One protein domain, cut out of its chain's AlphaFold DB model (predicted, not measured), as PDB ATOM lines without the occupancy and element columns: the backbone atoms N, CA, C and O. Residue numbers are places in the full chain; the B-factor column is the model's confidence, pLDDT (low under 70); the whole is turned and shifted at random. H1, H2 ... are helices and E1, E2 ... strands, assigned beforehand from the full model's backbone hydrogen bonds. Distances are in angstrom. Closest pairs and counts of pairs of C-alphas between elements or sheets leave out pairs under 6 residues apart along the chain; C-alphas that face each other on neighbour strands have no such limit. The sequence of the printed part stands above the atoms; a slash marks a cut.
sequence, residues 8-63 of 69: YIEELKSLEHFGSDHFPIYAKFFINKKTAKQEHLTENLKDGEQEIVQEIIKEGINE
ATOM      1  N   TYR A   8       6.554 -35.934  18.430       77.38
ATOM      2  CA  TYR A   8       7.868 -36.343  17.956       77.38
ATOM      3  C   TYR A   8       7.813 -37.694  17.260       77.38
ATOM      4  O   TYR A   8       7.491 -38.703  17.887       77.38
ATOM      5  N   ILE A   9       8.175 -37.716  15.979       82.31
ATOM      6  CA  ILE A   9       8.257 -38.932  15.172       82.31
ATOM      7  C   ILE A   9       9.548 -39.678  15.530       82.31
ATOM      8  O   ILE A   9      10.647 -39.186  15.293       82.31
ATOM      9  N   GLU A  10       9.405 -40.873  16.096       84.06
ATOM     10  CA  GLU A  10      10.510 -41.804  16.341       84.06
ATOM     11  C   GLU A  10      10.833 -42.624  15.087       84.06
ATOM     12  O   GLU A  10      11.999 -42.855  14.783       84.06
ATOM     13  N   GLU A  11       9.811 -43.046  14.342       90.06
ATOM     14  CA  GLU A  11       9.969 -43.842  13.126       90.06
ATOM     15  C   GLU A  11       8.876 -43.482  12.118       90.06
ATOM     16  O   GLU A  11       7.703 -43.384  12.478       90.06
ATOM     17  N   LEU A  12       9.253 -43.306  10.852       92.69
ATOM     18  CA  LEU A  12       8.334 -43.100   9.734       92.69
ATOM     19  C   LEU A  12       8.840 -43.899   8.536       92.69
ATOM     20  O   LEU A  12       9.958 -43.669   8.073       92.69
ATOM     21  N   LYS A  13       8.037 -44.842   8.040       93.56
ATOM     22  CA  LYS A  13       8.399 -45.673   6.883       93.56
ATOM     23  C   LYS A  13       7.182 -46.128   6.095       93.56
ATOM     24  O   LYS A  13       6.090 -46.253   6.643       93.56
ATOM     25  N   SER A  14       7.398 -46.447   4.828       94.12
ATOM     26  CA  SER A  14       6.416 -47.157   4.010       94.12
ATOM     27  C   SER A  14       6.488 -48.658   4.293       94.12
ATOM     28  O   SER A  14       7.578 -49.211   4.447       94.12
ATOM     29  N   LEU A  15       5.334 -49.311   4.382       93.81
ATOM     30  CA  LEU A  15       5.213 -50.763   4.495       93.81
ATOM     31  C   LEU A  15       5.051 -51.403   3.114       93.81
ATOM     32  O   LEU A  15       4.826 -50.719   2.112       93.81
ATOM     33  N   GLU A  16       5.169 -52.729   3.071       91.81
ATOM     34  CA  GLU A  16       4.943 -53.490   1.849       91.81
ATOM     35  C   GLU A  16       3.519 -53.300   1.315       91.81
ATOM     36  O   GLU A  16       2.560 -53.059   2.053       91.81
ATOM     37  N   HIS A  17       3.401 -53.408  -0.004       90.12
ATOM     38  CA  HIS A  17       2.139 -53.263  -0.703       90.12
ATOM     39  C   HIS A  17       1.156 -54.376  -0.309       90.12
ATOM     40  O   HIS A  17       1.453 -55.565  -0.440       90.12
ATOM     41  N   PHE A  18      -0.050 -53.982   0.094       86.62
ATOM     42  CA  PHE A  18      -1.160 -54.884   0.398       86.62
ATOM     43  C   PHE A  18      -2.346 -54.523  -0.513       86.62
ATOM     44  O   PHE A  18      -3.185 -53.702  -0.172       86.62
ATOM     45  N   GLY A  19      -2.392 -55.092  -1.720       86.75
ATOM     46  CA  GLY A  19      -3.577 -55.076  -2.599       86.75
ATOM     47  C   GLY A  19      -4.266 -53.721  -2.867       86.75
ATOM     48  O   GLY A  19      -5.417 -53.722  -3.292       86.75
ATOM     49  N   SER A  20      -3.599 -52.594  -2.616       88.62
ATOM     50  CA  SER A  20      -4.106 -51.227  -2.717       88.62
ATOM     51  C   SER A  20      -3.108 -50.421  -3.529       88.62
ATOM     52  O   SER A  20      -1.904 -50.551  -3.363       88.62
ATOM     53  N   ASP A  21      -3.614 -49.542  -4.376       91.06
ATOM     54  CA  ASP A  21      -2.844 -48.598  -5.183       91.06
ATOM     55  C   ASP A  21      -1.945 -47.630  -4.382       91.06
ATOM     56  O   ASP A  21      -1.128 -46.927  -4.980       91.06
ATOM     57  N   HIS A  22      -2.038 -47.618  -3.047       92.06
ATOM     58  CA  HIS A  22      -1.213 -46.804  -2.159       92.06
ATOM     59  C   HIS A  22      -0.396 -47.655  -1.176       92.06
ATOM     60  O   HIS A  22      -0.870 -48.645  -0.618       92.06
ATOM     61  N   PHE A  23       0.840 -47.221  -0.906       92.69
ATOM     62  CA  PHE A  23       1.680 -47.832   0.124       92.69
ATOM     63  C   PHE A  23       1.182 -47.450   1.524       92.69
ATOM     64  O   PHE A  23       1.050 -46.256   1.812       92.69
ATOM     65  N   PRO A  24       0.961 -48.421   2.427       94.00
ATOM     66  CA  PRO A  24       0.657 -48.105   3.813       94.00
ATOM     67  C   PRO A  24       1.842 -47.387   4.466       94.00
ATOM     68  O   PRO A  24       2.997 -47.763   4.264       94.00
ATOM     69  N   ILE A  25       1.560 -46.375   5.283       94.31
ATOM     70  CA  ILE A  25       2.580 -45.635   6.030       94.31
ATOM     71  C   ILE A  25       2.531 -46.057   7.498       94.31
ATOM     72  O   ILE A  25       1.484 -46.008   8.141       94.31
ATOM     73  N   TYR A  26       3.681 -46.456   8.030       93.88
ATOM     74  CA  TYR A  26       3.899 -46.709   9.445       93.88
ATOM     75  C   TYR A  26       4.520 -45.480  10.099       93.88
ATOM     76  O   TYR A  26       5.553 -44.991   9.638       93.88
ATOM     77  N   ALA A  27       3.926 -45.029  11.203       92.69
ATOM     78  CA  ALA A  27       4.471 -43.971  12.039       92.69
ATOM     79  C   ALA A  27       4.477 -44.404  13.509       92.69
ATOM     80  O   ALA A  27       3.447 -44.802  14.055       92.69
ATOM     81  N   LYS A  28       5.631 -44.274  14.160       90.56
ATOM     82  CA  LYS A  28       5.793 -44.382  15.609       90.56
ATOM     83  C   LYS A  28       6.194 -43.019  16.138       90.56
ATOM     84  O   LYS A  28       7.150 -42.424  15.647       90.56
ATOM     85  N   PHE A  29       5.465 -42.512  17.119       87.19
ATOM     86  CA  PHE A  29       5.696 -41.182  17.659       87.19
ATOM     87  C   PHE A  29       5.386 -41.123  19.152       87.19
ATOM     88  O   PHE A  29       4.709 -41.991  19.702       87.19
ATOM     89  N   PHE A  30       5.878 -40.073  19.797       82.81
ATOM     90  CA  PHE A  30       5.541 -39.715  21.168       82.81
ATOM     91  C   PHE A  30       4.813 -38.377  21.187       82.81
ATOM     92  O   PHE A  30       5.071 -37.516  20.348       82.81
ATOM     93  N   ILE A  31       3.945 -38.202  22.178       82.56
ATOM     94  CA  ILE A  31       3.286 -36.931  22.474       82.56
ATOM     95  C   ILE A  31       3.907 -36.379  23.762       82.56
ATOM     96  O   ILE A  31       4.117 -37.135  24.711       82.56
ATOM     97  N   ASN A  32       4.197 -35.080  23.811       69.69
ATOM     98  CA  ASN A  32       4.665 -34.355  25.001       69.69
ATOM     99  C   ASN A  32       5.978 -34.873  25.614       69.69
ATOM    100  O   ASN A  32       6.203 -34.766  26.823       69.69
ATOM    101  N   LYS A  33       6.888 -35.424  24.805       62.91
ATOM    102  CA  LYS A  33       8.198 -35.864  25.298       62.91
ATOM    103  C   LYS A  33       9.177 -34.686  25.328       62.91
ATOM    104  O   LYS A  33       9.962 -34.509  24.400       62.91
ATOM    105  N   LYS A  34       9.175 -33.899  26.413       60.47
ATOM    106  CA  LYS A  34      10.241 -32.912  26.672       60.47
ATOM    107  C   LYS A  34      11.574 -33.649  26.827       60.47
ATOM    108  O   LYS A  34      11.848 -34.241  27.867       60.47
ATOM    109  N   THR A  35      12.380 -33.669  25.771       59.72
ATOM    110  CA  THR A  35      13.703 -34.301  25.770       59.72
ATOM    111  C   THR A  35      14.746 -33.218  25.548       59.72
ATOM    112  O   THR A  35      14.617 -32.455  24.596       59.72
ATOM    113  N   ALA A  36      15.817 -33.193  26.347       65.00
ATOM    114  CA  ALA A  36      16.899 -32.203  26.219       65.00
ATOM    115  C   ALA A  36      17.492 -32.122  24.793       65.00
ATOM    116  O   ALA A  36      17.933 -31.071  24.347       65.00
ATOM    117  N   LYS A  37      17.445 -33.225  24.029       63.59
ATOM    118  CA  LYS A  37      17.878 -33.275  22.620       63.59
ATOM    119  C   LYS A  37      17.078 -32.352  21.685       63.59
ATOM    120  O   LYS A  37      17.598 -31.959  20.647       63.59
ATOM    121  N   GLN A  38      15.833 -32.024  22.029       60.00
ATOM    122  CA  GLN A  38      14.912 -31.250  21.189       60.00
ATOM    123  C   GLN A  38      14.585 -29.866  21.739       60.00
ATOM    124  O   GLN A  38      13.920 -29.104  21.053       60.00
ATOM    125  N   GLU A  39      15.062 -29.520  22.932       65.69
ATOM    126  CA  GLU A  39      14.810 -28.207  23.534       65.69
ATOM    127  C   GLU A  39      15.291 -27.062  22.626       65.69
ATOM    128  O   GLU A  39      14.645 -26.026  22.543       65.69
ATOM    129  N   HIS A  40      16.346 -27.300  21.837       65.38
ATOM    130  CA  HIS A  40      16.838 -26.354  20.830       65.38
ATOM    131  C   HIS A  40      15.928 -26.185  19.597       65.38
ATOM    132  O   HIS A  40      16.064 -25.193  18.889       65.38
ATOM    133  N   LEU A  41      15.050 -27.153  19.301       65.50
ATOM    134  CA  LEU A  41      14.092 -27.081  18.186       65.50
ATOM    135  C   LEU A  41      12.824 -26.319  18.580       65.50
ATOM    136  O   LEU A  41      12.021 -25.969  17.720       65.50
ATOM    137  N   THR A  42      12.606 -26.112  19.879       65.00
ATOM    138  CA  THR A  42      11.494 -25.314  20.379       65.00
ATOM    139  C   THR A  42      11.883 -23.841  20.309       65.00
ATOM    140  O   THR A  42      12.566 -23.322  21.191       65.00
ATOM    141  N   GLU A  43      11.451 -23.157  19.250       67.44
ATOM    142  CA  GLU A  43      11.569 -21.703  19.171       67.44
ATOM    143  C   GLU A  43      10.624 -21.059  20.189       67.44
ATOM    144  O   GLU A  43       9.407 -21.243  20.148       67.44
ATOM    145  N   ASN A  44      11.204 -20.323  21.133       74.00
ATOM    146  CA  ASN A  44      10.447 -19.478  22.042       74.00
ATOM    147  C   ASN A  44      10.350 -18.082  21.430       74.00
ATOM    148  O   ASN A  44      11.334 -17.576  20.886       74.00
ATOM    149  N   LEU A  45       9.175 -17.467  21.546       77.06
ATOM    150  CA  LEU A  45       8.978 -16.073  21.159       77.06
ATOM    151  C   LEU A  45       9.949 -15.195  21.950       77.06
ATOM    152  O   LEU A  45      10.076 -15.345  23.169       77.06
ATOM    153  N   LYS A  46      10.635 -14.291  21.254       81.00
ATOM    154  CA  LYS A  46      11.490 -13.285  21.887       81.00
ATOM    155  C   LYS A  46      10.623 -12.270  22.631       81.00
ATOM    156  O   LYS A  46       9.439 -12.102  22.324       81.00
ATOM    157  N   ASP A  47      11.219 -11.570  23.592       76.56
ATOM    158  CA  ASP A  47      10.567 -10.444  24.267       76.56
ATOM    159  C   ASP A  47      10.001  -9.447  23.238       76.56
ATOM    160  O   ASP A  47      10.701  -9.026  22.315       76.56
ATOM    161  N   GLY A  48       8.712  -9.115  23.374       77.81
ATOM    162  CA  GLY A  48       7.954  -8.258  22.452       77.81
ATOM    163  C   GLY A  48       7.274  -8.979  21.274       77.81
ATOM    164  O   GLY A  48       6.265  -8.493  20.770       77.81
ATOM    165  N   GLU A  49       7.726 -10.171  20.858       83.06
ATOM    166  CA  GLU A  49       7.052 -10.929  19.782       83.06
ATOM    167  C   GLU A  49       5.705 -11.504  20.241       83.06
ATOM    168  O   GLU A  49       4.776 -11.637  19.447       83.06
ATOM    169  N   GLN A  50       5.572 -11.808  21.536       85.56
ATOM    170  CA  GLN A  50       4.318 -12.299  22.111       85.56
ATOM    171  C   GLN A  50       3.169 -11.306  21.928       85.56
ATOM    172  O   GLN A  50       2.062 -11.716  21.587       85.56
ATOM    173  N   GLU A  51       3.424 -10.014  22.124       87.38
ATOM    174  CA  GLU A  51       2.407  -8.963  22.022       87.38
ATOM    175  C   GLU A  51       1.906  -8.833  20.581       87.38
ATOM    176  O   GLU A  51       0.697  -8.844  20.348       87.38
ATOM    177  N   ILE A  52       2.833  -8.848  19.617       86.88
ATOM    178  CA  ILE A  52       2.536  -8.809  18.179       86.88
ATOM    179  C   ILE A  52       1.708 -10.032  17.767       86.88
ATOM    180  O   ILE A  52       0.699  -9.911  17.073       86.88
ATOM    181  N   VAL A  53       2.099 -11.228  18.216       87.94
ATOM    182  CA  VAL A  53       1.361 -12.465  17.919       87.94
ATOM    183  C   VAL A  53      -0.062 -12.411  18.481       87.94
ATOM    184  O   VAL A  53      -1.006 -12.793  17.790       87.94
ATOM    185  N   GLN A  54      -0.243 -11.923  19.712       89.75
ATOM    186  CA  GLN A  54      -1.573 -11.783  20.312       89.75
ATOM    187  C   GLN A  54      -2.436 -10.751  19.578       89.75
ATOM    188  O   GLN A  54      -3.640 -10.972  19.424       89.75
ATOM    189  N   GLU A  55      -1.842  -9.659  19.097       91.50
ATOM    190  CA  GLU A  55      -2.532  -8.656  18.283       91.50
ATOM    191  C   GLU A  55      -3.056  -9.266  16.977       91.50
ATOM    192  O   GLU A  55      -4.259  -9.203  16.725       91.50
ATOM    193  N   ILE A  56      -2.209  -9.989  16.233       91.19
ATOM    194  CA  ILE A  56      -2.587 -10.665  14.978       91.19
ATOM    195  C   ILE A  56      -3.702 -11.695  15.207       91.19
ATOM    196  O   ILE A  56      -4.667 -11.764  14.442       91.19
ATOM    197  N   ILE A  57      -3.603 -12.502  16.271       89.19
ATOM    198  CA  ILE A  57      -4.645 -13.478  16.628       89.19
ATOM    199  C   ILE A  57      -5.966 -12.756  16.911       89.19
ATOM    200  O   ILE A  57      -7.023 -13.169  16.428       89.19
ATOM    201  N   LYS A  58      -5.920 -11.667  17.684       93.44
ATOM    202  CA  LYS A  58      -7.102 -10.878  18.029       93.44
ATOM    203  C   LYS A  58      -7.727 -10.238  16.793       93.44
ATOM    204  O   LYS A  58      -8.953 -10.242  16.685       93.44
ATOM    205  N   GLU A  59      -6.932  -9.709  15.872       92.06
ATOM    206  CA  GLU A  59      -7.425  -9.162  14.608       92.06
ATOM    207  C   GLU A  59      -8.109 -10.240  13.764       92.06
ATOM    208  O   GLU A  59      -9.252 -10.046  13.364       92.06
ATOM    209  N   GLY A  60      -7.491 -11.413  13.592       87.88
ATOM    210  CA  GLY A  60      -8.082 -12.522  12.832       87.88
ATOM    211  C   GLY A  60      -9.372 -13.092  13.441       87.88
ATOM    212  O   GLY A  60     -10.267 -13.516  12.714       87.88
ATOM    213  N   ILE A  61      -9.511 -13.082  14.773       87.44
ATOM    214  CA  ILE A  61     -10.765 -13.461  15.453       87.44
ATOM    215  C   ILE A  61     -11.865 -12.423  15.204       87.44
ATOM    216  O   ILE A  61     -13.027 -12.787  15.028       87.44
ATOM    217  N   ASN A  62     -11.514 -11.135  15.224       91.12
ATOM    218  CA  ASN A  62     -12.468 -10.039  15.036       91.12
ATOM    219  C   ASN A  62     -12.723  -9.706  13.560       91.12
ATOM    220  O   ASN A  62     -13.604  -8.893  13.265       91.12
ATOM    221  N   GLU A  63     -11.979 -10.324  12.643       85.44
ATOM    222  CA  GLU A  63     -12.156 -10.172  11.210       85.44
ATOM    223  C   GLU A  63     -13.570 -10.614  10.812       85.44
ATOM    224  O   GLU A  63     -13.963 -11.780  10.931       85.44
TER     225      GLU A  63
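Overview. This is residues 8 to 63 of the 69 residues of an uncharacterized protein of Flavobacterium omnivorum (UniProt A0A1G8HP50). A hairpin of two antiparallel strands, E1 and E2, and a lone helix, H1, make the two ends of an open shape with no shared core, joined by a long stretch with no named element, residues 32 to 48. The helix stands free of the hairpin. The printed part has 56 residues with two named strands and one named helix, in the order E1, E2, H1; the class is mixed, helices and strands. The whole is extended, with a radius of gyration of the C-alphas of 19.5 A, and flat, spanning 52 by 36 by 13 A.

Arrangement. E1, residues 8 to 14, and E2, residues 25 to 31, are antiparallel neighbours at 174 degrees and form a hairpin over a short link of 10 residues. The C-alphas of Ile 9 and Phe 29 face each other at 4.2 A. N 10 and O 28 are 2.8 A apart and N 26 and O 13 are 2.8 A apart, within hydrogen-bond range. H1, residues 49 to 62, is apart from E1. In H1 every O i to N i+4 pair is within hydrogen-bond range.

Along the chain. E1 begins at C-alpha 8 (7.868, -36.343, 17.956) and is 17.7 A long from first to last C-alpha. E2 measures 18.6 A and ends at C-alpha 31 (3.286, -36.931, 22.474). H1 measures 20.1 A and ends at C-alpha 62 (-12.468, -10.039, 15.036).

Size, cuts and confidence. The two C-alphas farthest apart are those of Gly 19 and Gly 48, 54.3 A. The printed part has no cut. The link from E2 to H1 is long, with 17 residues. Residues 46 to 52, of which 49 to 52 belong to H1, and residues 54 to 63, of which 54 to 62 belong to H1, stand free. The mean pLDDT of the printed part is 82.7, and residues 32 to 43 are under 70.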